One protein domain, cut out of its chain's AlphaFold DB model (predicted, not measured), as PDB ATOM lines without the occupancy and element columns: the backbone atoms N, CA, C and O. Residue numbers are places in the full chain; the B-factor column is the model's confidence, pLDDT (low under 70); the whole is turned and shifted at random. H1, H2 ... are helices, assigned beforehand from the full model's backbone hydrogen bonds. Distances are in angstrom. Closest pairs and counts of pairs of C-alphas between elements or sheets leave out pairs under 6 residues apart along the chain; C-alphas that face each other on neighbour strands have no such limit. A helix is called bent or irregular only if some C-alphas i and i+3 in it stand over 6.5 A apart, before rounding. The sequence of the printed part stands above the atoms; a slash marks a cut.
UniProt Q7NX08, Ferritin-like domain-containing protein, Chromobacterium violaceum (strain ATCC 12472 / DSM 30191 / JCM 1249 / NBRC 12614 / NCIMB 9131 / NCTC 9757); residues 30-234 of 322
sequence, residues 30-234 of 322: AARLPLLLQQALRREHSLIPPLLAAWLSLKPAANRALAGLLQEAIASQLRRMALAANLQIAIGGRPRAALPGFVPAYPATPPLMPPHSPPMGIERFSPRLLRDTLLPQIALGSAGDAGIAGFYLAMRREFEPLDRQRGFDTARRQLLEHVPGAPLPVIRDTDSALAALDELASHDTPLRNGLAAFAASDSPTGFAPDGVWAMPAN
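What this domain is: This is residues 30 to 234 of the 322 residues of the protein "Ferritin-like domain-containing protein" of Chromobacterium violaceum (strain ATCC 12472 / DSM 30191 / JCM 1249 / NBRC 12614 / NCIMB 9131 / NCTC 9757) (UniProt Q7NX08). Two long helices, bent H1 and H2, lie side by side and run opposite ways; two short helix pairs, H4 with H5 and H3 with H6, sit towards opposite ends of H2, where H5 packs on H2 at one end and H6 packs on it at a steep tilt at the other. H1a, H2, H4 and H5 form a bundle. The 205 printed residues include six named helices, H1 to H6, all helix, though only 101 residues are in them; compact, radius of gyration of the C-alphas 17.7 A, spans 59 by 34 by 33 A.

How they stand to each other: H1, residues 30 to 56, assigned as one helix by its hydrogen bonds, is bent (C-alphas 46 to 49, 6.6 A) into H1a, 30 to 46, and H1b, 49 to 56. H2, residues 64 to 90, the hub, touches H1a with residues 77 to 88 alone: closest C-alphas Leu 41 and Met 81, 4.8 A, 13 degrees, a shallow tilt, opposite ways. H4, residues 148 to 159, and H5, residues 190 to 201, form a hairpin: closest C-alphas Ala 149 and Ala 201, 4.7 A.

Where its parts are: H1a begins at C-alpha 30 (293.945, 198.529, 218.243); H2 is 38.6 A long.

The domain as a whole: The printed part has no cut; links H2-H3 and H4-H5 are long; pLDDT is under 70 at residues 139 to 147, for instance.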
ATOM      1  N   ALA A  30     294.989 199.426 217.749       67.06
ATOM      2  CA  ALA A  30     293.945 198.529 218.243       67.06
ATOM      3  C   ALA A  30     293.483 198.866 219.674       67.06
ATOM      4  O   ALA A  30     292.304 198.724 219.994       67.06
ATOM      5  N   ALA A  31     294.377 199.376 220.525       74.38
ATOM      6  CA  ALA A  31     294.044 199.798 221.884       74.38
ATOM      7  C   ALA A  31     293.484 201.231 221.938       74.38
ATOM      8  O   ALA A  31     292.646 201.547 222.787       74.38
ATOM      9  N   ARG A  32     293.918 202.112 221.027       83.00
ATOM     10  CA  ARG A  32     293.545 203.537 221.043       83.00
ATOM     11  C   ARG A  32     292.151 203.810 220.480       83.00
ATOM     12  O   ARG A  32     291.424 204.629 221.044       83.00
ATOM     13  N   LEU A  33     291.767 203.157 219.385       87.62
ATOM     14  CA  LEU A  33     290.510 203.458 218.690       87.62
ATOM     15  C   LEU A  33     289.259 203.219 219.563       87.62
ATOM     16  O   LEU A  33     288.408 204.112 219.624       87.62
ATOM     17  N   PRO A  34     289.162 202.120 220.342       90.25
ATOM     18  CA  PRO A  34     288.056 201.945 221.276       90.25
ATOM     19  C   PRO A  34     287.982 203.041 222.344       90.25
ATOM     20  O   PRO A  34     286.884 203.452 222.710       90.25
ATOM     21  N   LEU A  35     289.117 203.539 222.845       90.81
ATOM     22  CA  LEU A  35     289.132 204.612 223.844       90.81
ATOM     23  C   LEU A  35     288.619 205.935 223.265       90.81
ATOM     24  O   LEU A  35     287.868 206.642 223.936       90.81
ATOM     25  N   LEU A  36     288.970 206.254 222.016       91.38
ATOM     26  CA  LEU A  36     288.464 207.448 221.330       91.38
ATOM     27  C   LEU A  36     286.949 207.382 221.123       91.38
ATOM     28  O   LEU A  36     286.255 208.359 221.394       91.38
ATOM     29  N   LEU A  37     286.419 206.224 220.727       94.44
ATOM     30  CA  LEU A  37     284.975 206.034 220.565       94.44
ATOM     31  C   LEU A  37     284.225 206.094 221.901       94.44
ATOM     32  O   LEU A  37     283.126 206.637 221.959       94.44
ATOM     33  N   GLN A  38     284.838 205.643 223.001       95.50
ATOM     34  CA  GLN A  38     284.282 205.837 224.344       95.50
ATOM     35  C   GLN A  38     284.199 207.326 224.731       95.50
ATOM     36  O   GLN A  38     283.257 207.732 225.418       95.50
ATOM     37  N   GLN A  39     285.166 208.147 224.306       94.06
ATOM     38  CA  GLN A  39     285.115 209.602 224.499       94.06
ATOM     39  C   GLN A  39     284.076 210.262 223.587       94.06
ATOM     40  O   GLN A  39     283.362 211.149 224.046       94.06
ATOM     41  N   ALA A  40     283.937 209.799 222.342       94.44
ATOM     42  CA  ALA A  40     282.884 210.243 221.429       94.44
ATOM     43  C   ALA A  40     281.496 209.974 222.029       94.44
ATOM     44  O   ALA A  40     280.685 210.884 222.163       94.44
ATOM     45  N   LEU A  41     281.272 208.755 222.526       95.62
ATOM     46  CA  LEU A  41     280.054 208.360 223.232       95.62
ATOM     47  C   LEU A  41     279.774 209.288 224.431       95.62
ATOM     48  O   LEU A  41     278.664 209.805 224.567       95.62
ATOM     49  N   ARG A  42     280.782 209.561 225.274       95.69
ATOM     50  CA  ARG A  42     280.662 210.511 226.399       95.69
ATOM     51  C   ARG A  42     280.341 211.935 225.949       95.69
ATOM     52  O   ARG A  42     279.590 212.628 226.633       95.69
ATOM     53  N   ARG A  43     280.905 212.373 224.822       94.19
ATOM     54  CA  ARG A  43     280.648 213.686 224.229       94.19
ATOM     55  C   ARG A  43     279.186 213.815 223.829       94.19
ATOM     56  O   ARG A  43     278.538 214.734 224.315       94.19
ATOM     57  N   GLU A  44     278.653 212.877 223.051       94.69
ATOM     58  CA  GLU A  44     277.239 212.893 222.642       94.69
ATOM     59  C   GLU A  44     276.305 212.868 223.862       94.69
ATOM     60  O   GLU A  44     275.368 213.659 223.961       94.69
ATOM     61  N   HIS A  45     276.624 212.033 224.857       96.56
ATOM     62  CA  HIS A  45     275.892 211.995 226.120       96.56
ATOM     63  C   HIS A  45     275.915 213.331 226.875       96.56
ATOM     64  O   HIS A  45     274.901 213.722 227.443       96.56
ATOM     65  N   SER A  46     277.041 214.049 226.893       95.44
ATOM     66  CA  SER A  46     277.173 215.287 227.677       95.44
ATOM     67  C   SER A  46     276.218 216.411 227.249       95.44
ATOM     68  O   SER A  46     275.959 217.328 228.023       95.44
ATOM     69  N   LEU A  47     275.654 216.341 226.039       94.88
ATOM     70  CA  LEU A  47     274.627 217.277 225.581       94.88
ATOM     71  C   LEU A  47     273.208 216.861 226.002       94.88
ATOM     72  O   LEU A  47     272.316 217.708 226.040       94.88
ATOM     73  N   ILE A  48     272.978 215.585 226.334       97.12
ATOM     74  CA  ILE A  48     271.642 215.056 226.642       97.12
ATOM     75  C   ILE A  48     271.067 215.674 227.929       97.12
ATOM     76  O   ILE A  48     269.947 216.180 227.857       97.12
ATOM     77  N   PRO A  49     271.764 215.708 229.087       97.81
ATOM     78  CA  PRO A  49     271.221 216.330 230.295       97.81
ATOM     79  C   PRO A  49     270.882 217.822 230.157       97.81
ATOM     80  O   PRO A  49     269.766 218.186 230.531       97.81
ATOM     81  N   PRO A  50     271.745 218.694 229.589       97.81
ATOM     82  CA  PRO A  50     271.381 220.096 229.366       97.81
ATOM     83  C   PRO A  50     270.175 220.267 228.430       97.81
ATOM     84  O   PRO A  50     269.304 221.098 228.690       97.81
ATOM     85  N   LEU A  51     270.077 219.454 227.371       97.69
ATOM     86  CA  LEU A  51     268.926 219.462 226.464       97.69
ATOM     87  C   LEU A  51     267.638 218.985 227.144       97.69
ATOM     88  O   LEU A  51     266.590 219.610 226.977       97.69
ATOM     89  N   LEU A  52     267.713 217.911 227.938       98.12
ATOM     90  CA  LEU A  52     266.599 217.440 228.759       98.12
ATOM     91  C   LEU A  52     266.161 218.521 229.740       98.12
ATOM     92  O   LEU A  52     264.970 218.773 229.850       98.12
ATOM     93  N   ALA A  53     267.091 219.196 230.413       98.19
ATOM     94  CA  ALA A  53     266.770 220.265 231.353       98.19
ATOM     95  C   ALA A  53     266.059 221.441 230.675       98.19
ATOM     96  O   ALA A  53     265.010 221.889 231.144       98.19
ATOM     97  N   ALA A  54     266.567 221.876 229.520       97.94
ATOM     98  CA  ALA A  54     265.924 222.902 228.712       97.94
ATOM     99  C   ALA A  54     264.500 222.482 228.306       97.94
ATOM    100  O   ALA A  54     263.550 223.230 228.534       97.94
ATOM    101  N   TRP A  55     264.322 221.266 227.783       97.94
ATOM    102  CA  TRP A  55     263.014 220.748 227.376       97.94
ATOM    103  C   TRP A  55     262.035 220.592 228.548       97.94
ATOM    104  O   TRP A  55     260.896 221.048 228.466       97.94
ATOM    105  N   LEU A  56     262.478 219.998 229.657       96.44
ATOM    106  CA  LEU A  56     261.666 219.728 230.849       96.44
ATOM    107  C   LEU A  56     261.308 220.998 231.626       96.44
ATOM    108  O   LEU A  56     260.329 221.012 232.369       96.44
ATOM    109  N   SER A  57     262.062 222.081 231.432       96.69
ATOM    110  CA  SER A  57     261.701 223.389 231.972       96.69
ATOM    111  C   SER A  57     260.515 224.038 231.246       96.69
ATOM    112  O   SER A  57     259.933 224.982 231.775       96.69
ATOM    113  N   LEU A  58     260.115 223.560 230.062       96.06
ATOM    114  CA  LEU A  58     258.938 224.074 229.361       96.06
ATOM    115  C   LEU A  58     257.653 223.564 230.031       96.06
ATOM    116  O   LEU A  58     257.489 222.371 230.294       96.06
ATOM    117  N   LYS A  59     256.702 224.467 230.287       93.69
ATOM    118  CA  LYS A  59     255.388 224.110 230.833       93.69
ATOM    119  C   LYS A  59     254.605 223.246 229.834       93.69
ATOM    120  O   LYS A  59     254.716 223.463 228.622       93.69
ATOM    121  N   PRO A  60     253.761 222.306 230.304       89.31
ATOM    122  CA  PRO A  60     252.920 221.501 229.422       89.31
ATOM    123  C   PRO A  60     252.120 222.362 228.438       89.31
ATOM    124  O   PRO A  60     251.555 223.386 228.813       89.31
ATOM    125  N   ALA A  61     252.074 221.933 227.175       87.38
ATOM    126  CA  ALA A  61     251.388 222.599 226.063       87.38
ATOM    127  C   ALA A  61     251.892 224.002 225.658       87.38
ATOM    128  O   ALA A  61     251.426 224.498 224.628       87.38
ATOM    129  N   ALA A  62     252.846 224.602 226.378       92.06
ATOM    130  CA  ALA A  62     253.521 225.836 225.981       92.06
ATOM    131  C   ALA A  62     254.670 225.557 224.998       92.06
ATOM    132  O   ALA A  62     255.184 224.440 224.937       92.06
ATOM    133  N   ASN A  63     255.081 226.575 224.230       97.06
ATOM    134  CA  ASN A  63     256.279 226.531 223.379       97.06
ATOM    135  C   ASN A  63     256.378 225.270 222.486       97.06
ATOM    136  O   ASN A  63     257.460 224.725 222.303       97.06
ATOM    137  N   ARG A  64     255.255 224.774 221.936       96.81
ATOM    138  CA  ARG A  64     255.175 223.433 221.312       96.81
ATOM    139  C   ARG A  64     256.188 223.199 220.192       96.81
ATOM    140  O   ARG A  64     256.799 222.138 220.154       96.81
ATOM    141  N   ALA A  65     256.371 224.181 219.307       96.88
ATOM    142  CA  ALA A  65     257.339 224.085 218.215       96.88
ATOM    143  C   ALA A  65     258.775 223.940 218.748       96.88
ATOM    144  O   ALA A  65     259.503 223.044 218.335       96.88
ATOM    145  N   LEU A  66     259.149 224.764 219.731       97.75
ATOM    146  CA  LEU A  66     260.438 224.666 220.413       97.75
ATOM    147  C   LEU A  66     260.591 223.331 221.156       97.75
ATOM    148  O   LEU A  66     261.655 222.723 221.102       97.75
ATOM    149  N   ALA A  67     259.543 222.864 221.837       97.50
ATOM    150  CA  ALA A  67     259.571 221.591 222.545       97.50
ATOM    151  C   ALA A  67     259.866 220.429 221.585       97.50
ATOM    152  O   ALA A  67     260.717 219.602 221.900       97.50
ATOM    153  N   GLY A  68     259.235 220.420 220.403       96.88
ATOM    154  CA  GLY A  68     259.512 219.447 219.342       96.88
ATOM    155  C   GLY A  68     260.971 219.483 218.880       96.88
ATOM    156  O   GLY A  68     261.635 218.453 218.886       96.88
ATOM    157  N   LEU A  69     261.510 220.675 218.606       97.25
ATOM    158  CA  LEU A  69     262.915 220.838 218.207       97.25
ATOM    159  C   LEU A  69     263.900 220.365 219.290       97.25
ATOM    160  O   LEU A  69     264.909 219.735 218.984       97.25
ATOM    161  N   LEU A  70     263.627 220.631 220.571       97.31
ATOM    162  CA  LEU A  70     264.470 220.128 221.662       97.31
ATOM    163  C   LEU A  70     264.395 218.599 221.777       97.31
ATOM    164  O   LEU A  70     265.420 217.960 222.013       97.31
ATOM    165  N   GLN A  71     263.219 217.998 221.573       96.38
ATOM    166  CA  GLN A  71     263.065 216.540 221.532       96.38
ATOM    167  C   GLN A  71     263.829 215.919 220.358       96.38
ATOM    168  O   GLN A  71     264.513 214.915 220.547       96.38
ATOM    169  N   GLU A  72     263.768 216.531 219.175       95.88
ATOM    170  CA  GLU A  72     264.556 216.127 218.005       95.88
ATOM    171  C   GLU A  72     266.064 216.245 218.268       95.88
ATOM    172  O   GLU A  72     266.827 215.344 217.918       95.88
ATOM    173  N   ALA A  73     266.509 217.295 218.965       95.94
ATOM    174  CA  ALA A  73     267.905 217.433 219.375       95.94
ATOM    175  C   ALA A  73     268.344 216.323 220.340       95.94
ATOM    176  O   ALA A  73     269.397 215.720 220.125       95.94
ATOM    177  N   ILE A  74     267.534 216.002 221.355       96.62
ATOM    178  CA  ILE A  74     267.792 214.891 222.289       96.62
ATOM    179  C   ILE A  74     267.867 213.563 221.526       96.62
ATOM    180  O   ILE A  74     268.815 212.798 221.707       96.62
ATOM    181  N   ALA A  75     266.903 213.312 220.638       95.50
ATOM    182  CA  ALA A  75     266.866 212.134 219.779       95.50
ATOM    183  C   ALA A  75     268.126 212.021 218.906       95.50
ATOM    184  O   ALA A  75     268.722 210.946 218.821       95.50
ATOM    185  N   SER A  76     268.576 213.135 218.322       94.50
ATOM    186  CA  SER A  76     269.810 213.195 217.536       94.50
ATOM    187  C   SER A  76     271.038 212.830 218.374       94.50
ATOM    188  O   SER A  76     271.847 212.014 217.936       94.50
ATOM    189  N   GLN A  77     271.172 213.356 219.598       95.12
ATOM    190  CA  GLN A  77     272.316 213.023 220.461       95.12
ATOM    191  C   GLN A  77     272.290 211.555 220.920       95.12
ATOM    192  O   GLN A  77     273.329 210.898 220.928       95.12
ATOM    193  N   LEU A  78     271.112 210.999 221.230       95.75
ATOM    194  CA  LEU A  78     270.959 209.573 221.552       95.75
ATOM    195  C   LEU A  78     271.368 208.677 220.382       95.75
ATOM    196  O   LEU A  78     272.084 207.693 220.574       95.75
ATOM    197  N   ARG A  79     270.952 209.043 219.164       95.25
ATOM    198  CA  ARG A  79     271.327 208.332 217.943       95.25
ATOM    199  C   ARG A  79     272.836 208.363 217.715       95.25
ATOM    200  O   ARG A  79     273.435 207.314 217.496       95.25
ATOM    201  N   ARG A  80     273.464 209.537 217.831       94.75
ATOM    202  CA  ARG A  80     274.920 209.696 217.684       94.75
ATOM    203  C   ARG A  80     275.690 208.893 218.728       94.75
ATOM    204  O   ARG A  80     276.646 208.198 218.392       94.75
ATOM    205  N   MET A  81     275.237 208.919 219.978       95.81
ATOM    206  CA  MET A  81     275.812 208.117 221.057       95.81
ATOM    207  C   MET A  81     275.737 206.613 220.744       95.81
ATOM    208  O   MET A  81     276.732 205.906 220.897       95.81
ATOM    209  N   ALA A  82     274.586 206.125 220.270       96.06
ATOM    210  CA  ALA A  82     274.404 204.726 219.882       96.06
ATOM    211  C   ALA A  82     275.251 204.337 218.657       96.06
ATOM    212  O   ALA A  82     275.811 203.244 218.615       96.06
ATOM    213  N   LEU A  83     275.413 205.239 217.687       95.69
ATOM    214  CA  LEU A  83     276.250 205.005 216.513       95.69
ATOM    215  C   LEU A  83     277.745 204.940 216.878       95.69
ATOM    216  O   LEU A  83     278.451 204.046 216.413       95.69
ATOM    217  N   ALA A  84     278.213 205.806 217.785       96.06
ATOM    218  CA  ALA A  84     279.558 205.721 218.360       96.06
ATOM    219  C   ALA A  84     279.774 204.405 219.135       96.06
ATOM    220  O   ALA A  84     280.837 203.789 219.026       96.06
ATOM    221  N   ALA A  85     278.755 203.938 219.867       96.31
ATOM    222  CA  ALA A  85     278.781 202.640 220.537       96.31
ATOM    223  C   ALA A  85     278.886 201.481 219.531       96.31
ATOM    224  O   ALA A  85     279.741 200.612 219.695       96.31
ATOM    225  N   ASN A  86     278.089 201.482 218.459       95.81
ATOM    226  CA  ASN A  86     278.148 200.448 217.422       95.81
ATOM    227  C   ASN A  86     279.498 200.416 216.704       95.81
ATOM    228  O   ASN A  86     280.029 199.328 216.499       95.81
ATOM    229  N   LEU A  87     280.091 201.576 216.390       94.56
ATOM    230  CA  LEU A  87     281.451 201.652 215.842       94.56
ATOM    231  C   LEU A  87     282.457 200.970 216.774       94.56
ATOM    232  O   LEU A  87     283.311 200.209 216.325       94.56
ATOM    233  N   GLN A  88     282.335 201.208 218.082       94.06
ATOM    234  CA  GLN A  88     283.226 200.619 219.075       94.06
ATOM    235  C   GLN A  88     283.010 199.107 219.220       94.06
ATOM    236  O   GLN A  88     283.985 198.366 219.330       94.06
ATOM    237  N   ILE A  89     281.756 198.646 219.204       93.44
ATOM    238  CA  ILE A  89     281.395 197.220 219.216       93.44
ATOM    239  C   ILE A  89     281.972 196.521 217.985       93.44
ATOM    240  O   ILE A  89     282.563 195.449 218.118       93.44
ATOM    241  N   ALA A  90     281.830 197.139 216.811       91.88
ATOM    242  CA  ALA A  90     282.237 196.577 215.532       91.88
ATOM    243  C   ALA A  90     283.748 196.321 215.452       91.88
ATOM    244  O   ALA A  90     284.152 195.383 214.784       91.88
ATOM    245  N   ILE A  91     284.575 197.076 216.179       88.56
ATOM    246  CA  ILE A  91     286.032 196.854 216.271       88.56
ATOM    247  C   ILE A  91     286.449 196.031 217.507       88.56
ATOM    248  O   ILE A  91     287.600 196.067 217.937       88.56
ATOM    249  N   GLY A  92     285.505 195.330 218.146       87.38
ATOM    250  CA  GLY A  92     285.765 194.461 219.301       87.38
ATOM    251  C   GLY A  92     285.814 195.168 220.666       87.38
ATOM    252  O   GLY A  92     285.999 194.509 221.699       87.38
ATOM    253  N   GLY A  93     285.590 196.482 220.712       90.12
ATOM    254  CA  GLY A  93     285.508 197.270 221.942       90.12
ATOM    255  C   GLY A  93     284.220 197.033 222.742       90.12
ATOM    256  O   GLY A  93     283.340 196.265 222.348       90.12
ATOM    257  N   ARG A  94     284.123 197.658 223.921       92.62
ATOM    258  CA  ARG A  94     282.982 197.522 224.843       92.62
ATOM    259  C   ARG A  94     282.524 198.908 225.308       92.62
ATOM    260  O   ARG A  94     283.161 199.451 226.212       92.62
ATOM    261  N   PRO A  95     281.460 199.471 224.713       95.69
ATOM    262  CA  PRO A  95     280.942 200.772 225.112       95.69
ATOM    263  C   PRO A  95     280.370 200.711 226.508       95.69
ATOM    264  O   PRO A  95     279.628 199.785 226.830       95.69
ATOM    265  N   ARG A  96     280.704 201.710 227.325       95.88
ATOM    266  CA  ARG A  96     280.179 201.839 228.678       95.88
ATOM    267  C   ARG A  96     279.478 203.178 228.878       95.88
ATOM    268  O   ARG A  96     280.102 204.228 228.731       95.88
ATOM    269  N   ALA A  97     278.204 203.134 229.250       94.62
ATOM    270  CA  ALA A  97     277.372 204.300 229.553       94.62
ATOM    271  C   ALA A  97     277.092 204.463 231.055       94.62
ATOM    272  O   ALA A  97     276.681 205.530 231.496       94.62
ATOM    273  N   ALA A  98     277.344 203.430 231.862       93.88
ATOM    274  CA  ALA A  98     277.039 203.434 233.296       93.88
ATOM    275  C   ALA A  98     278.289 203.457 234.199       93.88
ATOM    276  O   ALA A  98     278.236 203.011 235.346       93.88
ATOM    277  N   LEU A  99     279.431 203.951 233.703       91.12
ATOM    278  CA  LEU A  99     280.639 204.080 234.528       91.12
ATOM    279  C   LEU A  99     280.475 205.170 235.602       91.12
ATOM    280  O   LEU A  99     279.858 206.209 235.337       91.12
ATOM    281  N   PRO A 100     281.099 205.012 236.783       89.31
ATOM    282  CA  PRO A 100     281.293 206.125 237.705       89.31
ATOM    283  C   PRO A 100     281.941 207.323 236.994       89.31
ATOM    284  O   PRO A 100     282.880 207.168 236.211       89.31
ATOM    285  N   GLY A 101     281.401 208.524 237.218       87.62
ATOM    286  CA  GLY A 101     281.851 209.745 236.540       87.62
ATOM    287  C   GLY A 101     281.533 209.799 235.039       87.62
ATOM    288  O   GLY A 101     282.122 210.601 234.316       87.62
ATOM    289  N   PHE A 102     280.662 208.930 234.513       93.25
ATOM    290  CA  PHE A 102     280.185 209.041 233.132       93.25
ATOM    291  C   PHE A 102     279.329 210.295 232.920       93.25
ATOM    292  O   PHE A 102     279.512 210.997 231.927       93.25
ATOM    293  N   VAL A 103     278.452 210.602 233.882       94.38
ATOM    294  CA  VAL A 103     277.739 211.883 233.944       94.38
ATOM    295  C   VAL A 103     278.711 212.966 234.415       94.38
ATOM    296  O   VAL A 103     279.272 212.819 235.503       94.38
ATOM    297  N   PRO A 104     278.923 214.041 233.635       91.75
ATOM    298  CA  PRO A 104     279.736 215.166 234.072       91.75
ATOM    299  C   PRO A 104     279.155 215.838 235.318       91.75
ATOM    300  O   PRO A 104     277.937 215.922 235.487       91.75
ATOM    301  N   ALA A 105     280.028 216.385 236.160       91.25
ATOM    302  CA  ALA A 105     279.616 217.312 237.206       91.25
ATOM    303  C   ALA A 105     279.314 218.675 236.562       91.25
ATOM    304  O   ALA A 105     280.210 219.502 236.421       91.25
ATOM    305  N   TYR A 106     278.076 218.876 236.107       93.56
ATOM    306  CA  TYR A 106     277.665 220.131 235.477       93.56
ATOM    307  C   TYR A 106     277.708 221.317 236.467       93.56
ATOM    308  O   TYR A 106     277.387 221.123 237.643       93.56
ATOM    309  N   PRO A 107     278.044 222.543 236.013       95.12
ATOM    310  CA  PRO A 107     278.404 222.908 234.641       95.12
ATOM    311  C   PRO A 107     279.717 222.288 234.150       95.12
ATOM    312  O   PRO A 107     280.713 222.291 234.866       95.12
ATOM    313  N   ALA A 108     279.728 221.773 232.919       91.75
ATOM    314  CA  ALA A 108     280.887 221.076 232.363       91.75
ATOM    315  C   ALA A 108     281.047 221.336 230.863       91.75
ATOM    316  O   ALA A 108     280.067 221.459 230.128       91.75
ATOM    317  N   THR A 109     282.293 221.387 230.400       89.75
ATOM    318  CA  THR A 109     282.616 221.426 228.969       89.75
ATOM    319  C   THR A 109     282.546 220.003 228.394       89.75
ATOM    320  O   THR A 109     283.085 219.084 229.020       89.75
ATOM    321  N   PRO A 110     281.909 219.784 227.223       87.31
ATOM    322  CA  PRO A 110     281.901 218.472 226.584       87.31
ATOM    323  C   PRO A 110     283.321 217.932 226.355       87.31
ATOM    324  O   PRO A 110     284.224 218.701 226.004       87.31
ATOM    325  N   PRO A 111     283.532 216.607 226.469       88.00
ATOM    326  CA  PRO A 111     284.746 215.964 225.984       88.00
ATOM    327  C   PRO A 111     285.029 216.306 224.517       88.00
ATOM    328  O   PRO A 111     284.111 216.580 223.744       88.00
ATOM    329  N   LEU A 112     286.302 216.213 224.122       84.00
ATOM    330  CA  LEU A 112     286.764 216.416 222.738       84.00
ATOM    331  C   LEU A 112     286.549 217.836 222.185       84.00
ATOM    332  O   LEU A 112     286.653 218.042 220.978       84.00
ATOM    333  N   MET A 113     286.275 218.817 223.050       76.88
ATOM    334  CA  MET A 113     286.173 220.221 222.658       76.88
ATOM    335  C   MET A 113     287.480 220.988 222.865       76.88
ATOM    336  O   MET A 113     288.255 220.637 223.762       76.88
ATOM    337  N   PRO A 114     287.739 222.039 222.057       72.06
ATOM    338  CA  PRO A 114     288.892 222.901 222.244       72.06
ATOM    339  C   PRO A 114     288.983 223.448 223.675       72.06
ATOM    340  O   PRO A 114     287.946 223.712 224.303       72.06
ATOM    341  N   PRO A 115     290.208 223.685 224.176       65.50
ATOM    342  CA  PRO A 115     290.425 224.422 225.414       65.50
ATOM    343  C   PRO A 115     289.643 225.744 225.399       65.50
ATOM    344  O   PRO A 115     289.594 226.415 224.370       65.50
ATOM    345  N   HIS A 116     289.045 226.119 226.534       73.69
ATOM    346  CA  HIS A 116     288.229 227.338 226.711       73.69
ATOM    347  C   HIS A 116     286.828 227.322 226.075       73.69
ATOM    348  O   HIS A 116     286.156 228.353 226.060       73.69
ATOM    349  N   SER A 117     286.349 226.167 225.604       76.12
ATOM    350  CA  SER A 117     284.944 226.019 225.198       76.12
ATOM    351  C   SER A 117     284.006 226.248 226.399       76.12
ATOM    352  O   SER A 117     284.293 225.725 227.485       76.12
ATOM    353  N   PRO A 118     282.895 226.999 226.242       80.56
ATOM    354  CA  PRO A 118     282.030 227.371 227.360       80.56
ATOM    355  C   PRO A 118     281.420 226.128 228.030       80.56
ATOM    356  O   PRO A 118     281.018 225.192 227.327       80.56
ATOM    357  N   PRO A 119     281.342 226.093 229.374       90.56
ATOM    358  CA  PRO A 119     280.693 224.996 230.073       90.56
ATOM    359  C   PRO A 119     279.180 225.050 229.851       90.56
ATOM    360  O   PRO A 119     278.579 226.122 229.793       90.56
ATOM    361  N   MET A 120     278.553 223.880 229.770       93.50
ATOM    362  CA  MET A 120     277.099 223.753 229.717       93.50
ATOM    363  C   MET A 120     276.574 223.468 231.118       93.50
ATOM    364  O   MET A 120     277.063 222.546 231.766       93.50
ATOM    365  N   GLY A 121     275.603 224.246 231.590       95.62
ATOM    366  CA  GLY A 121     274.903 224.002 232.850       95.62
ATOM    367  C   GLY A 121     273.632 223.167 232.684       95.62
ATOM    368  O   GLY A 121     273.149 222.928 231.575       95.62
ATOM    369  N   ILE A 122     273.065 222.753 233.816       97.88
ATOM    370  CA  ILE A 122     271.694 222.245 233.906       97.88
ATOM    371  C   ILE A 122     270.787 223.438 234.186       97.88
ATOM    372  O   ILE A 122     270.638 223.871 235.325       97.88
ATOM    373  N   GLU A 123     270.226 224.008 233.127       97.38
ATOM    374  CA  GLU A 123     269.555 225.305 233.170       97.38
ATOM    375  C   GLU A 123     268.191 225.258 232.493       97.38
ATOM    376  O   GLU A 123     267.914 224.410 231.640       97.38
ATOM    377  N   ARG A 124     267.319 226.189 232.885       97.25
ATOM    378  CA  ARG A 124     266.012 226.348 232.245       97.25
ATOM    379  C   ARG A 124     266.204 226.878 230.836       97.25
ATOM    380  O   ARG A 124     267.145 227.630 230.578       97.25
ATOM    381  N   PHE A 125     265.269 226.574 229.947       97.94
ATOM    382  CA  PHE A 125     265.320 227.120 228.606       97.94
ATOM    383  C   PHE A 125     265.307 228.650 228.649       97.94
ATOM    384  O   PHE A 125     264.448 229.284 229.266       97.94
ATOM    385  N   SER A 126     266.249 229.238 227.925       97.69
ATOM    386  CA  SER A 126     266.179 230.620 227.482       97.69
ATOM    387  C   SER A 126     266.755 230.702 226.069       97.69
ATOM    388  O   SER A 126     267.654 229.920 225.738       97.69
ATOM    389  N   PRO A 127     266.302 231.657 225.237       97.62
ATOM    390  CA  PRO A 127     266.913 231.893 223.930       97.62
ATOM    391  C   PRO A 127     268.428 232.118 224.018       97.62
ATOM    392  O   PRO A 127     269.179 231.649 223.168       97.62
ATOM    393  N   ARG A 128     268.888 232.757 225.102       96.06
ATOM    394  CA  ARG A 128     270.308 232.965 225.395       96.06
ATOM    395  C   ARG A 128     271.063 231.665 225.673       96.06
ATOM    396  O   ARG A 128     272.113 231.461 225.079       96.06
ATOM    397  N   LEU A 129     270.529 230.773 226.516       95.81
ATOM    398  CA  LEU A 129     271.119 229.445 226.753       95.81
ATOM    399  C   LEU A 129     271.248 228.668 225.436       95.81
ATOM    400  O   LEU A 129     272.275 228.044 225.169       95.81
ATOM    401  N   LEU A 130     270.210 228.721 224.596       95.56
ATOM    402  CA  LEU A 130     270.244 228.072 223.294       95.56
ATOM    403  C   LEU A 130     271.329 228.681 222.398       95.56
ATOM    404  O   LEU A 130     272.140 227.938 221.858       95.56
ATOM    405  N   ARG A 131     271.367 230.010 222.265       93.69
ATOM    406  CA  ARG A 131     272.308 230.739 221.404       93.69
ATOM    407  C   ARG A 131     273.766 230.573 221.824       93.69
ATOM    408  O   ARG A 131     274.602 230.249 220.986       93.69
ATOM    409  N   ASP A 132     274.055 230.823 223.096       91.00
ATOM    410  CA  ASP A 132     275.422 231.006 223.585       91.00
ATOM    411  C   ASP A 132     276.065 229.662 223.981       91.00
ATOM    412  O   ASP A 132     277.287 229.525 223.932       91.00
ATOM    413  N   THR A 133     275.248 228.657 224.336       91.31
ATOM    414  CA  THR A 133     275.728 227.411 224.952       91.31
ATOM    415  C   THR A 133     275.332 226.158 224.177       91.31
ATOM    416  O   THR A 133     276.207 225.380 223.817       91.31
ATOM    417  N   LEU A 134     274.042 225.915 223.906       92.31
ATOM    418  CA  LEU A 134     273.597 224.619 223.359       92.31
ATOM    419  C   LEU A 134     273.757 224.514 221.836       92.31
ATOM    420  O   LEU A 134     274.263 223.513 221.328       92.31
ATOM    421  N   LEU A 135     273.348 225.541 221.087       90.19
ATOM    422  CA  LEU A 135     273.389 225.533 219.625       90.19
ATOM    423  C   LEU A 135     274.816 225.377 219.072       90.19
ATOM    424  O   LEU A 135     274.966 224.567 218.161       90.19
ATOM    425  N   PRO A 136     275.867 226.032 219.615       85.69
ATOM    426  CA  PRO A 136     277.250 225.813 219.172       85.69
ATOM    427  C   PRO A 136     277.754 224.375 219.361       85.69
ATOM    428  O   PRO A 136     278.710 223.970 218.709       85.69
ATOM    429  N   GLN A 137     277.128 223.613 220.263       84.00
ATOM    430  CA  GLN A 137     277.513 222.240 220.587       84.00
ATOM    431  C   GLN A 137     276.733 221.224 219.736       84.00
ATOM    432  O   GLN A 137     277.269 220.181 219.358       84.00
ATOM    433  N   ILE A 138     275.472 221.526 219.408       80.00
ATOM    434  CA  ILE A 138     274.611 220.700 218.542       80.00
ATOM    435  C   ILE A 138     274.980 220.901 217.074       80.00
ATOM    436  O   ILE A 138     275.143 219.943 216.317       80.00
ATOM    437  N   ALA A 139     275.091 222.163 216.662       61.69
ATOM    438  CA  ALA A 139     275.562 222.517 215.345       61.69
ATOM    439  C   ALA A 139     277.067 222.294 215.347       61.69
ATOM    440  O   ALA A 139     277.805 223.114 215.879       61.69
ATOM    441  N   LEU A 140     277.505 221.179 214.761       58.41
ATOM    442  CA  LEU A 140     278.899 220.948 214.406       58.41
ATOM    443  C   LEU A 140     279.431 222.246 213.782       58.41
ATOM    444  O   LEU A 140     279.010 222.624 212.683       58.41
ATOM    445  N   GLY A 141     280.221 223.001 214.548       45.00
ATOM    446  CA  GLY A 141     280.601 224.352 214.164       45.00
ATOM    447  C   GLY A 141     281.233 224.323 212.779       45.00
ATOM    448  O   GLY A 141     282.080 223.479 212.503       45.00
ATOM    449  N   SER A 142     280.850 225.254 211.907       39.09
ATOM    450  CA  SER A 142     281.458 225.443 210.582       39.09
ATOM    451  C   SER A 142     282.898 225.980 210.659       39.09
ATOM    452  O   SER A 142     283.362 226.658 209.747       39.09
ATOM    453  N   ALA A 143     283.601 225.739 211.764       37.91
ATOM    454  CA  ALA A 143     284.910 226.290 212.062       37.91
ATOM    455  C   ALA A 143     285.992 225.224 211.864       37.91
ATOM    456  O   ALA A 143     286.626 224.792 212.822       37.91
ATOM    457  N   GLY A 144     286.184 224.818 210.606       45.94
ATOM    458  CA  GLY A 144     287.355 224.066 210.146       45.94
ATOM    459  C   GLY A 144     287.671 222.773 210.909       45.94
ATOM    460  O   GLY A 144     286.898 222.276 211.726       45.94
ATOM    461  N   ASP A 145     288.853 222.228 210.643       45.62
ATOM    462  CA  ASP A 145     289.355 220.954 211.178       45.62
ATOM    463  C   ASP A 145     289.469 220.880 212.725       45.62
ATOM    464  O   ASP A 145     289.879 219.853 213.260       45.62
ATOM    465  N   ALA A 146     289.102 221.934 213.469       54.12
ATOM    466  CA  ALA A 146     289.286 222.060 214.920       54.12
ATOM    467  C   ALA A 146     288.032 221.744 215.773       54.12
ATOM    468  O   ALA A 146     288.095 221.814 217.001       54.12
ATOM    469  N   GLY A 147     286.891 221.421 215.152       68.94
ATOM    470  CA  GLY A 147     285.642 221.067 215.846       68.94
ATOM    471  C   GLY A 147     285.394 219.558 215.982       68.94
ATOM    472  O   GLY A 147     286.170 218.727 215.519       68.94
ATOM    473  N   ILE A 148     284.245 219.182 216.553       78.25
ATOM    474  CA  ILE A 148     283.837 217.768 216.670       78.25
ATOM    475  C   ILE A 148     283.646 217.089 215.296       78.25
ATOM    476  O   ILE A 148     283.952 215.908 215.149       78.25
ATOM    477  N   ALA A 149     283.221 217.823 214.260       77.44
ATOM    478  CA  ALA A 149     283.216 217.298 212.893       77.44
ATOM    479  C   ALA A 149     284.637 216.938 212.433       77.44
ATOM    480  O   ALA A 149     284.843 215.858 211.892       77.44
ATOM    481  N   GLY A 150     285.623 217.792 212.732       77.19
ATOM    482  CA  GLY A 150     287.042 217.513 212.499       77.19
ATOM    483  C   GLY A 150     287.516 216.257 213.233       77.19
ATOM    484  O   GLY A 150     288.219 215.440 212.648       77.19
ATOM    485  N   PHE A 151     287.055 216.033 214.469       86.06
ATOM    486  CA  PHE A 151     287.313 214.785 215.196       86.06
ATOM    487  C   PHE A 151     286.753 213.550 214.467       86.06
ATOM    488  O   PHE A 151     287.493 212.588 214.254       86.06
ATOM    489  N   TYR A 152     285.485 213.567 214.039       87.69
ATOM    490  CA  TYR A 152     284.897 212.440 213.301       87.69
ATOM    491  C   TYR A 152     285.574 212.226 211.939       87.69
ATOM    492  O   TYR A 152     285.856 211.085 211.574       87.69
ATOM    493  N   LEU A 153     285.931 213.303 211.232       84.00
ATOM    494  CA  LEU A 153     286.702 213.248 209.985       84.00
ATOM    495  C   LEU A 153     288.116 212.687 210.197       84.00
ATOM    496  O   LEU A 153     288.587 211.893 209.385       84.00
ATOM    497  N   ALA A 154     288.789 213.039 211.296       84.38
ATOM    498  CA  ALA A 154     290.085 212.471 211.652       84.38
ATOM    499  C   ALA A 154     289.976 210.973 211.976       84.38
ATOM    500  O   ALA A 154     290.832 210.197 211.551       84.38
ATOM    501  N   MET A 155     288.905 210.543 212.657       86.94
ATOM    502  CA  MET A 155     288.661 209.120 212.914       86.94
ATOM    503  C   MET A 155     288.476 208.305 211.631       86.94
ATOM    504  O   MET A 155     288.919 207.160 211.601       86.94
ATOM    505  N   ARG A 156     287.907 208.871 210.554       87.94
ATOM    506  CA  ARG A 156     287.785 208.169 209.256       87.94
ATOM    507  C   ARG A 156     289.123 207.615 208.774       87.94
ATOM    508  O   ARG A 156     289.210 206.445 208.416       87.94
ATOM    509  N   ARG A 157     290.181 208.428 208.866       83.38
ATOM    510  CA  ARG A 157     291.544 208.052 208.450       83.38
ATOM    511  C   ARG A 157     292.114 206.879 209.253       83.38
ATOM    512  O   ARG A 157     292.955 206.141 208.752       83.38
ATOM    513  N   GLU A 158     291.664 206.692 210.495       83.19
ATOM    514  CA  GLU A 158     292.080 205.563 211.338       83.19
ATOM    515  C   GLU A 158     291.311 204.271 211.009       83.19
ATOM    516  O   GLU A 158     291.823 203.183 211.277       83.19
ATOM    517  N   PHE A 159     290.114 204.373 210.410       84.31
ATOM    518  CA  PHE A 159     289.281 203.233 210.013       84.31
ATOM    519  C   PHE A 159     289.621 202.673 208.622       84.31
ATOM    520  O   PHE A 159     289.567 201.459 208.440       84.31
ATOM    521  N   GLU A 160     290.046 203.510 207.669       79.31
ATOM    522  CA  GLU A 160     290.429 203.097 206.302       79.31
ATOM    523  C   GLU A 160     291.368 201.865 206.207       79.31
ATOM    524  O   GLU A 160     291.166 201.018 205.334       79.31
ATOM    525  N   PRO A 161     292.402 201.693 207.057       73.50
ATOM    526  CA  PRO A 161     293.296 200.537 206.963       73.50
ATOM    527  C   PRO A 161     292.776 199.246 207.633       73.50
ATOM    528  O   PRO A 161     293.447 198.220 207.497       73.50
ATOM    529  N   LEU A 162     291.634 199.257 208.339       70.69
ATOM    530  CA  LEU A 162     291.143 198.107 209.126       70.69
ATOM    531  C   LEU A 162     290.648 196.926 208.272       70.69
ATOM    532  O   LEU A 162     290.767 195.774 208.704       70.69
ATOM    533  N   ASP A 163     290.157 197.179 207.055       60.31
ATOM    534  CA  ASP A 163     289.653 196.132 206.149       60.31
ATOM    535  C   ASP A 163     290.720 195.085 205.801       60.31
ATOM    536  O   ASP A 163     290.481 193.878 205.776       60.31
ATOM    537  N   ARG A 164     291.963 195.546 205.616       55.84
ATOM    538  CA  ARG A 164     293.095 194.706 205.202       55.84
ATOM    539  C   ARG A 164     293.573 193.739 206.290       55.84
ATOM    540  O   ARG A 164     294.371 192.854 205.987       55.84
ATOM    541  N   GLN A 165     293.114 193.889 207.535       57.41
ATOM    542  CA  GLN A 165     293.629 193.162 208.705       57.41
ATOM    543  C   GLN A 165     292.577 192.309 209.447       57.41
ATOM    544  O   GLN A 165     292.886 191.787 210.513       57.41
ATOM    545  N   ARG A 166     291.363 192.113 208.896       55.75
ATOM    546  CA  ARG A 166     290.230 191.427 209.574       55.75
ATOM    547  C   ARG A 166     289.858 192.068 210.930       55.75
ATOM    548  O   ARG A 166     289.684 191.367 211.922       55.75
ATOM    549  N   GLY A 167     289.748 193.399 210.976       65.44
ATOM    550  CA  GLY A 167     289.525 194.168 212.212       65.44
ATOM    551  C   GLY A 167     288.072 194.313 212.696       65.44
ATOM    552  O   GLY A 167     287.865 194.901 213.756       65.44
ATOM    553  N   PHE A 168     287.076 193.811 211.952       79.62
ATOM    554  CA  PHE A 168     285.658 193.918 212.322       79.62
ATOM    555  C   PHE A 168     285.109 192.617 212.927       79.62
ATOM    556  O   PHE A 168     285.198 191.546 212.325       79.62
ATOM    557  N   ASP A 169     284.497 192.719 214.105       74.62
ATOM    558  CA  ASP A 169     283.822 191.634 214.817       74.62
ATOM    559  C   ASP A 169     282.326 191.618 214.466       74.62
ATOM    560  O   ASP A 169     281.473 192.175 215.165       74.62
ATOM    561  N   THR A 170     282.004 190.974 213.344       69.88
ATOM    562  CA  THR A 170     280.631 190.858 212.825       69.88
ATOM    563  C   THR A 170     279.742 189.921 213.648       69.88
ATOM    564  O   THR A 170     278.529 189.898 213.442       69.88
ATOM    565  N   ALA A 171     280.312 189.165 214.593       70.25
ATOM    566  CA  ALA A 171     279.560 188.279 215.478       70.25
ATOM    567  C   ALA A 171     278.926 189.027 216.662       70.25
ATOM    568  O   ALA A 171     278.045 188.487 217.341       70.25
ATOM    569  N   ARG A 172     279.357 190.265 216.937       77.75
ATOM    570  CA  ARG A 172     278.815 191.056 218.044       77.75
ATOM    571  C   ARG A 172     277.473 191.683 217.716       77.75
ATOM    572  O   ARG A 172     277.228 192.194 216.628       77.75
ATOM    573  N   ARG A 173     276.610 191.693 218.731       85.38
ATOM    574  CA  ARG A 173     275.274 192.282 218.652       85.38
ATOM    575  C   ARG A 173     275.369 193.798 218.769       85.38
ATOM    576  O   ARG A 173     275.556 194.324 219.862       85.38
ATOM    577  N   GLN A 174     275.242 194.472 217.635       90.06
ATOM    578  CA  GLN A 174     275.069 195.920 217.570       90.06
ATOM    579  C   GLN A 174     273.638 196.311 217.936       90.06
ATOM    580  O   GLN A 174     272.701 195.522 217.781       90.06
ATOM    581  N   LEU A 175     273.470 197.541 218.412       91.38
ATOM    582  CA  LEU A 175     272.164 198.110 218.700       91.38
ATOM    583  C   LEU A 175     271.573 198.697 217.416       91.38
ATOM    584  O   LEU A 175     272.080 199.693 216.913       91.38
ATOM    585  N   LEU A 176     270.512 198.094 216.882       90.19
ATOM    586  CA  LEU A 176     269.934 198.507 215.592       90.19
ATOM    587  C   LEU A 176     268.572 199.194 215.732       90.19
ATOM    588  O   LEU A 176     268.240 200.086 214.954       90.19
ATOM    589  N   GLU A 177     267.793 198.791 216.731       89.88
ATOM    590  CA  GLU A 177     266.390 199.170 216.903       89.88
ATOM    591  C   GLU A 177     266.166 199.945 218.204       89.88
ATOM    592  O   GLU A 177     267.033 199.978 219.079       89.88
ATOM    593  N   HIS A 178     264.978 200.544 218.343       90.75
ATOM    594  CA  HIS A 178     264.539 201.323 219.513       90.75
ATOM    595  C   HIS A 178     265.366 202.592 219.790       90.75
ATOM    596  O   HIS A 178     265.094 203.322 220.740       90.75
ATOM    597  N   VAL A 179     266.342 202.894 218.934       90.56
ATOM    598  CA  VAL A 179     267.015 204.192 218.870       90.56
ATOM    599  C   VAL A 179     266.115 205.174 218.116       90.56
ATOM    600  O   VAL A 179     265.500 204.776 217.127       90.56
ATOM    601  N   PRO A 180     266.027 206.450 218.531       90.62
ATOM    602  CA  PRO A 180     265.260 207.443 217.788       90.62
ATOM    603  C   PRO A 180     265.670 207.559 216.308       90.62
ATOM    604  O   PRO A 180     266.857 207.595 215.971       90.62
ATOM    605  N   GLY A 181     264.665 207.679 215.436       89.44
ATOM    606  CA  GLY A 181     264.832 207.773 213.984       89.44
ATOM    607  C   GLY A 181     264.727 206.422 213.270       89.44
ATOM    608  O   GLY A 181     264.134 205.475 213.781       89.44
ATOM    609  N   ALA A 182     265.274 206.349 212.054       90.25
ATOM    610  CA  ALA A 182     265.359 205.095 211.307       90.25
ATOM    611  C   ALA A 182     266.275 204.085 212.028       90.25
ATOM    612  O   ALA A 182     267.181 204.511 212.748       90.25
ATOM    613  N   PRO A 183     266.117 202.766 211.822       92.75
ATOM    614  CA  PRO A 183     267.052 201.781 212.362       92.75
ATOM    615  C   PRO A 183     268.514 202.124 212.038       92.75
ATOM    616  O   PRO A 183     268.819 202.654 210.965       92.75
ATOM    617  N   LEU A 184     269.423 201.863 212.980       93.44
ATOM    618  CA  LEU A 184     270.851 202.090 212.760       93.44
ATOM    619  C   LEU A 184     271.399 201.075 211.743       93.44
ATOM    620  O   LEU A 184     270.996 199.909 211.768       93.44
ATOM    621  N   PRO A 185     272.325 201.485 210.858       91.69
ATOM    622  CA  PRO A 185     272.967 200.559 209.937       91.69
ATOM    623  C   PRO A 185     273.872 199.582 210.697       91.69
ATOM    624  O   PRO A 185     274.496 199.934 211.699       91.69
ATOM    625  N   VAL A 186     273.978 198.355 210.185       92.81
ATOM    626  CA  VAL A 186     274.940 197.367 210.689       92.81
ATOM    627  C   VAL A 186     276.336 197.733 210.191       92.81
ATOM    628  O   VAL A 186     276.551 197.839 208.985       92.81
ATOM    629  N   ILE A 187     277.288 197.870 211.111       92.69
ATOM    630  CA  ILE A 187     278.689 198.176 210.807       92.69
ATOM    631  C   ILE A 187     279.472 196.868 210.715       92.69
ATOM    632  O   ILE A 187     279.753 196.234 211.729       92.69
ATOM    633  N   ARG A 188     279.803 196.429 209.507       89.00
ATOM    634  CA  ARG A 188     280.404 195.103 209.259       89.00
ATOM    635  C   ARG A 188     281.728 195.150 208.503       89.00
ATOM    636  O   ARG A 188     282.414 194.138 208.417       89.00
ATOM    637  N   ASP A 189     282.041 196.304 207.942       87.38
ATOM    638  CA  ASP A 189     283.159 196.550 207.045       87.38
ATOM    639  C   ASP A 189     283.561 198.030 207.132       87.38
ATOM    640  O   ASP A 189     282.932 198.840 207.824       87.38
ATOM    641  N   THR A 190     284.636 198.385 206.433       89.31
ATOM    642  CA  THR A 190     285.143 199.761 206.436       89.31
ATOM    643  C   THR A 190     284.147 200.732 205.804       89.31
ATOM    644  O   THR A 190     283.948 201.815 206.347       89.31
ATOM    645  N   ASP A 191     283.456 200.342 204.733       90.75
ATOM    646  CA  ASP A 191     282.488 201.207 204.047       90.75
ATOM    647  C   ASP A 191     281.317 201.596 204.961       90.75
ATOM    648  O   ASP A 191     280.976 202.774 205.085       90.75
ATOM    649  N   SER A 192     280.731 200.626 205.669       92.69
ATOM    650  CA  SER A 192     279.662 200.874 206.646       92.69
ATOM    651  C   SER A 192     280.145 201.680 207.858       92.69
ATOM    652  O   SER A 192     279.401 202.522 208.364       92.69
ATOM    653  N   ALA A 193     281.394 201.492 208.299       92.88
ATOM    654  CA  ALA A 193     281.989 202.302 209.363       92.88
ATOM    655  C   ALA A 193     282.221 203.758 208.928       92.88
ATOM    656  O   ALA A 193     281.931 204.686 209.683       92.88
ATOM    657  N   LEU A 194     282.699 203.974 207.701       92.00
ATOM    658  CA  LEU A 194     282.859 205.309 207.130       92.00
ATOM    659  C   LEU A 194     281.496 205.990 206.950       92.00
ATOM    660  O   LEU A 194     281.347 207.138 207.355       92.00
ATOM    661  N   ALA A 195     280.470 205.286 206.468       93.06
ATOM    662  CA  ALA A 195     279.117 205.841 206.386       93.06
ATOM    663  C   ALA A 195     278.573 206.267 207.766       93.06
ATOM    664  O   ALA A 195     277.991 207.343 207.904       93.06
ATOM    665  N   ALA A 196     278.822 205.471 208.813       94.00
ATOM    666  CA  ALA A 196     278.476 205.831 210.188       94.00
ATOM    667  C   ALA A 196     279.231 207.084 210.677       94.00
ATOM    668  O   ALA A 196     278.647 207.965 211.310       94.00
ATOM    669  N   LEU A 197     280.523 207.198 210.364       92.75
ATOM    670  CA  LEU A 197     281.324 208.382 210.690       92.75
ATOM    671  C   LEU A 197     280.880 209.625 209.911       92.75
ATOM    672  O   LEU A 197     280.936 210.721 210.463       92.75
ATOM    673  N   ASP A 198     280.420 209.472 208.667       90.31
ATOM    674  CA  ASP A 198     279.819 210.563 207.891       90.31
ATOM    675  C   ASP A 198     278.521 211.047 208.535       90.31
ATOM    676  O   ASP A 198     278.319 212.251 208.671       90.31
ATOM    677  N   GLU A 199     277.673 210.135 209.015       91.00
ATOM    678  CA  GLU A 199     276.467 210.510 209.757       91.00
ATOM    679  C   GLU A 199     276.822 211.286 211.042       91.00
ATOM    680  O   GLU A 199     276.252 212.350 211.304       91.00
ATOM    681  N   LEU A 200     277.830 210.828 211.797       90.50
ATOM    682  CA  LEU A 200     278.341 211.521 212.988       90.50
ATOM    683  C   LEU A 200     278.978 212.884 212.664       90.50
ATOM    684  O   LEU A 200     278.855 213.820 213.454       90.50
ATOM    685  N   ALA A 201     279.620 213.027 211.506       86.88
ATOM    686  CA  ALA A 201     280.192 214.289 211.035       86.88
ATOM    687  C   ALA A 201     279.164 215.217 210.359       86.88
ATOM    688  O   ALA A 201     279.451 216.396 210.151       86.88
ATOM    689  N   SER A 202     277.977 214.714 210.014       83.75
ATOM    690  CA  SER A 202     276.900 215.496 209.400       83.75
ATOM    691  C   SER A 202     276.088 216.261 210.445       83.75
ATOM    692  O   SER A 202     276.051 215.877 211.613       83.75
ATOM    693  N   HIS A 203     275.389 217.324 210.042       76.00
ATOM    694  CA  HIS A 203     274.422 218.020 210.894       76.00
ATOM    695  C   HIS A 203     273.021 217.998 210.273       76.00
ATOM    696  O   HIS A 203     272.867 218.115 209.057       76.00
ATOM    697  N   ASP A 204     271.990 217.925 211.111       84.06
ATOM    698  CA  ASP A 204     270.601 218.059 210.669       84.06
ATOM    699  C   ASP A 204     270.293 219.545 210.413       84.06
ATOM    700  O   ASP A 204     270.124 220.340 211.340       84.06
ATOM    701  N   THR A 205     270.322 219.946 209.137       86.75
ATOM    702  CA  THR A 205     270.120 221.344 208.722       86.75
ATOM    703  C   THR A 205     268.729 221.876 209.096       86.75
ATOM    704  O   THR A 205     268.676 222.970 209.665       86.75
ATOM    705  N   PRO A 206     267.612 221.162 208.834       91.19
ATOM    706  CA  PRO A 206     266.292 221.563 209.323       91.19
ATOM    707  C   PRO A 206     266.242 221.809 210.835       91.19
ATOM    708  O   PRO A 206     265.839 222.897 211.255       91.19
ATOM    709  N   LEU A 207     266.716 220.855 211.642       91.56
ATOM    710  CA  LEU A 207     266.742 220.976 213.101       91.56
ATOM    711  C   LEU A 207     267.580 222.178 213.549       91.56
ATOM    712  O   LEU A 207     267.141 222.993 214.366       91.56
ATOM    713  N   ARG A 208     268.781 222.330 212.977       90.31
ATOM    714  CA  ARG A 208     269.680 223.455 213.263       90.31
ATOM    715  C   ARG A 208     269.016 224.793 212.959       90.31
ATOM    716  O   ARG A 208     269.102 225.702 213.780       90.31
ATOM    717  N   ASN A 209     268.365 224.922 211.806       92.25
ATOM    718  CA  ASN A 209     267.703 226.161 211.401       92.25
ATOM    719  C   ASN A 209     266.511 226.483 212.309       92.25
ATOM    720  O   ASN A 209     266.340 227.637 212.703       92.25
ATOM    721  N   GLY A 210     265.728 225.469 212.690       94.56
ATOM    722  CA  GLY A 210     264.627 225.619 213.639       94.56
ATOM    723  C   GLY A 210     265.105 226.127 214.999       94.56
ATOM    724  O   GLY A 210     264.580 227.112 215.515       94.56
ATOM    725  N   LEU A 211     266.151 225.512 215.560       95.00
ATOM    726  CA  LEU A 211     266.752 225.966 216.818       95.00
ATOM    727  C   LEU A 211     267.378 227.363 216.685       95.00
ATOM    728  O   LEU A 211     267.205 228.199 217.569       95.00
ATOM    729  N   ALA A 212     268.054 227.655 215.571       93.69
ATOM    730  CA  ALA A 212     268.653 228.965 215.322       93.69
ATOM    731  C   ALA A 212     267.610 230.095 215.293       93.69
ATOM    732  O   ALA A 212     267.880 231.184 215.799       93.69
ATOM    733  N   ALA A 213     266.401 229.836 214.786       95.75
ATOM    734  CA  ALA A 213     265.307 230.807 214.827       95.75
ATOM    735  C   ALA A 213     264.924 231.187 216.272       95.75
ATOM    736  O   ALA A 213     264.727 232.365 216.569       95.75
ATOM    737  N   PHE A 214     264.913 230.218 217.194       96.06
ATOM    738  CA  PHE A 214     264.692 230.448 218.629       96.06
ATOM    739  C   PHE A 214     265.923 230.987 219.378       96.06
ATOM    740  O   PHE A 214     265.823 231.315 220.557       96.06
ATOM    741  N   ALA A 215     267.078 231.088 218.723       95.06
ATOM    742  CA  ALA A 215     268.303 231.664 219.278       95.06
ATOM    743  C   ALA A 215     268.558 233.107 218.798       95.06
ATOM    744  O   ALA A 215     269.428 233.791 219.336       95.06
ATOM    745  N   ALA A 216     267.816 233.580 217.790       93.81
ATOM    746  CA  ALA A 216     268.107 234.817 217.062       93.81
ATOM    747  C   ALA A 216     268.028 236.101 217.910       93.81
ATOM    748  O   ALA A 216     268.674 237.095 217.589       93.81
ATOM    749  N   SER A 217     267.247 236.096 218.991       94.94
ATOM    750  CA  SER A 217     267.129 237.209 219.935       94.94
ATOM    751  C   SER A 217     266.731 236.686 221.315       94.94
ATOM    752  O   SER A 217     266.487 235.496 221.482       94.94
ATOM    753  N   ASP A 218     266.637 237.564 222.312       92.56
ATOM    754  CA  ASP A 218     266.157 237.188 223.650       92.56
ATOM    755  C   ASP A 218     264.623 237.028 223.721       92.56
ATOM    756  O   ASP A 218     264.078 236.598 224.736       92.56
ATOM    757  N   SER A 219     263.900 237.356 222.646       93.19
ATOM    758  CA  SER A 219     262.444 237.190 222.519       93.19
ATOM    759  C   SER A 219     262.074 236.860 221.066       93.19
ATOM    760  O   SER A 219     261.513 237.699 220.359       93.19
ATOM    761  N   PRO A 220     262.453 235.669 220.575       95.56
ATOM    762  CA  PRO A 220     262.224 235.270 219.194       95.56
ATOM    763  C   PRO A 220     260.736 235.011 218.927       95.56
ATOM    764  O   PRO A 220     259.961 234.674 219.826       95.56
ATOM    765  N   THR A 221     260.333 235.128 217.663       95.00
ATOM    766  CA  THR A 221     258.950 234.875 217.239       95.00
ATOM    767  C   THR A 221     258.501 233.463 217.622       95.00
ATOM    768  O   THR A 221     259.195 232.486 217.355       95.00
ATOM    769  N   GLY A 222     257.315 233.348 218.226       93.00
ATOM    770  CA  GLY A 222     256.739 232.062 218.637       93.00
ATOM    771  C   GLY A 222     257.233 231.532 219.988       93.00
ATOM    772  O   GLY A 222     256.770 230.473 220.414       93.00
ATOM    773  N   PHE A 223     258.127 232.247 220.679       97.25
ATOM    774  CA  PHE A 223     258.527 231.934 222.050       97.25
ATOM    775  C   PHE A 223     257.632 232.649 223.069       97.25
ATOM    776  O   PHE A 223     257.421 233.856 222.990       97.25
ATOM    777  N   ALA A 224     257.128 231.894 224.042       96.88
ATOM    778  CA  ALA A 224     256.331 232.372 225.165       96.88
ATOM    779  C   ALA A 224     257.146 232.244 226.469       96.88
ATOM    780  O   ALA A 224     257.237 231.132 227.010       96.88
ATOM    781  N   PRO A 225     257.714 233.347 227.001       95.75
ATOM    782  CA  PRO A 225     258.543 233.325 228.211       95.75
ATOM    783  C   PRO A 225     257.812 232.778 229.446       95.75
ATOM    784  O   PRO A 225     258.365 231.964 230.181       95.75
ATOM    785  N   ASP A 226     256.533 233.129 229.620       95.56
ATOM    786  CA  ASP A 226     255.697 232.645 230.732       95.56
ATOM    787  C   ASP A 226     255.406 231.136 230.657       95.56
ATOM    788  O   ASP A 226     254.948 230.519 231.625       95.56
ATOM    789  N   GLY A 227     255.691 230.528 229.503       95.06
ATOM    790  CA  GLY A 227     255.623 229.097 229.240       95.06
ATOM    791  C   GLY A 227     256.834 228.304 229.737       95.06
ATOM    792  O   GLY A 227     256.942 227.128 229.396       95.06
ATOM    793  N   VAL A 228     257.744 228.910 230.503       95.75
ATOM    794  CA  VAL A 228     258.921 228.256 231.090       95.75
ATOM    795  C   VAL A 228     258.808 228.276 232.617       95.75
ATOM    796  O   VAL A 228     258.412 229.276 233.218       95.75
ATOM    797  N   TRP A 229     259.111 227.159 233.272       93.75
ATOM    798  CA  TRP A 229     259.205 227.080 234.726       93.75
ATOM    799  C   TRP A 229     260.392 227.897 235.245       93.75
ATOM    800  O   TRP A 229     261.452 227.973 234.621       93.75
ATOM    801  N   ALA A 230     260.247 228.460 236.445       93.44
ATOM    802  CA  ALA A 230     261.321 229.146 237.163       93.44
ATOM    803  C   ALA A 230     262.318 228.147 237.789       93.44
ATOM    804  O   ALA A 230     262.606 228.204 238.976       93.44
ATOM    805  N   MET A 231     262.829 227.221 236.978       94.75
ATOM    806  CA  MET A 231     263.750 226.164 237.388       94.75
ATOM    807  C   MET A 231     265.117 226.746 237.803       94.75
ATOM    808  O   MET A 231     265.753 227.405 236.970       94.75
ATOM    809  N   PRO A 232     265.585 226.505 239.045       94.81
ATOM    810  CA  PRO A 232     266.944 226.822 239.467       94.81
ATOM    811  C   PRO A 232     267.989 226.129 238.596       94.81
ATOM    812  O   PRO A 232     267.832 224.973 238.202       94.81
ATOM    813  N   ALA A 233     269.068 226.851 238.308       96.56
ATOM    814  CA  ALA A 233     270.202 226.319 237.574       96.56
ATOM    815  C   ALA A 233     271.077 225.438 238.475       96.56
ATOM    816  O   ALA A 233     271.323 225.786 239.626       96.56
ATOM    817  N   ASN A 234     271.613 224.354 237.913       95.94
ATOM    818  CA  ASN A 234     272.668 223.521 238.503       95.94
ATOM    819  C   ASN A 234     272.359 223.010 239.919       95.94
ATOM    820  O   ASN A 234     273.255 222.952 240.760       95.94
TER     821      ASN A 234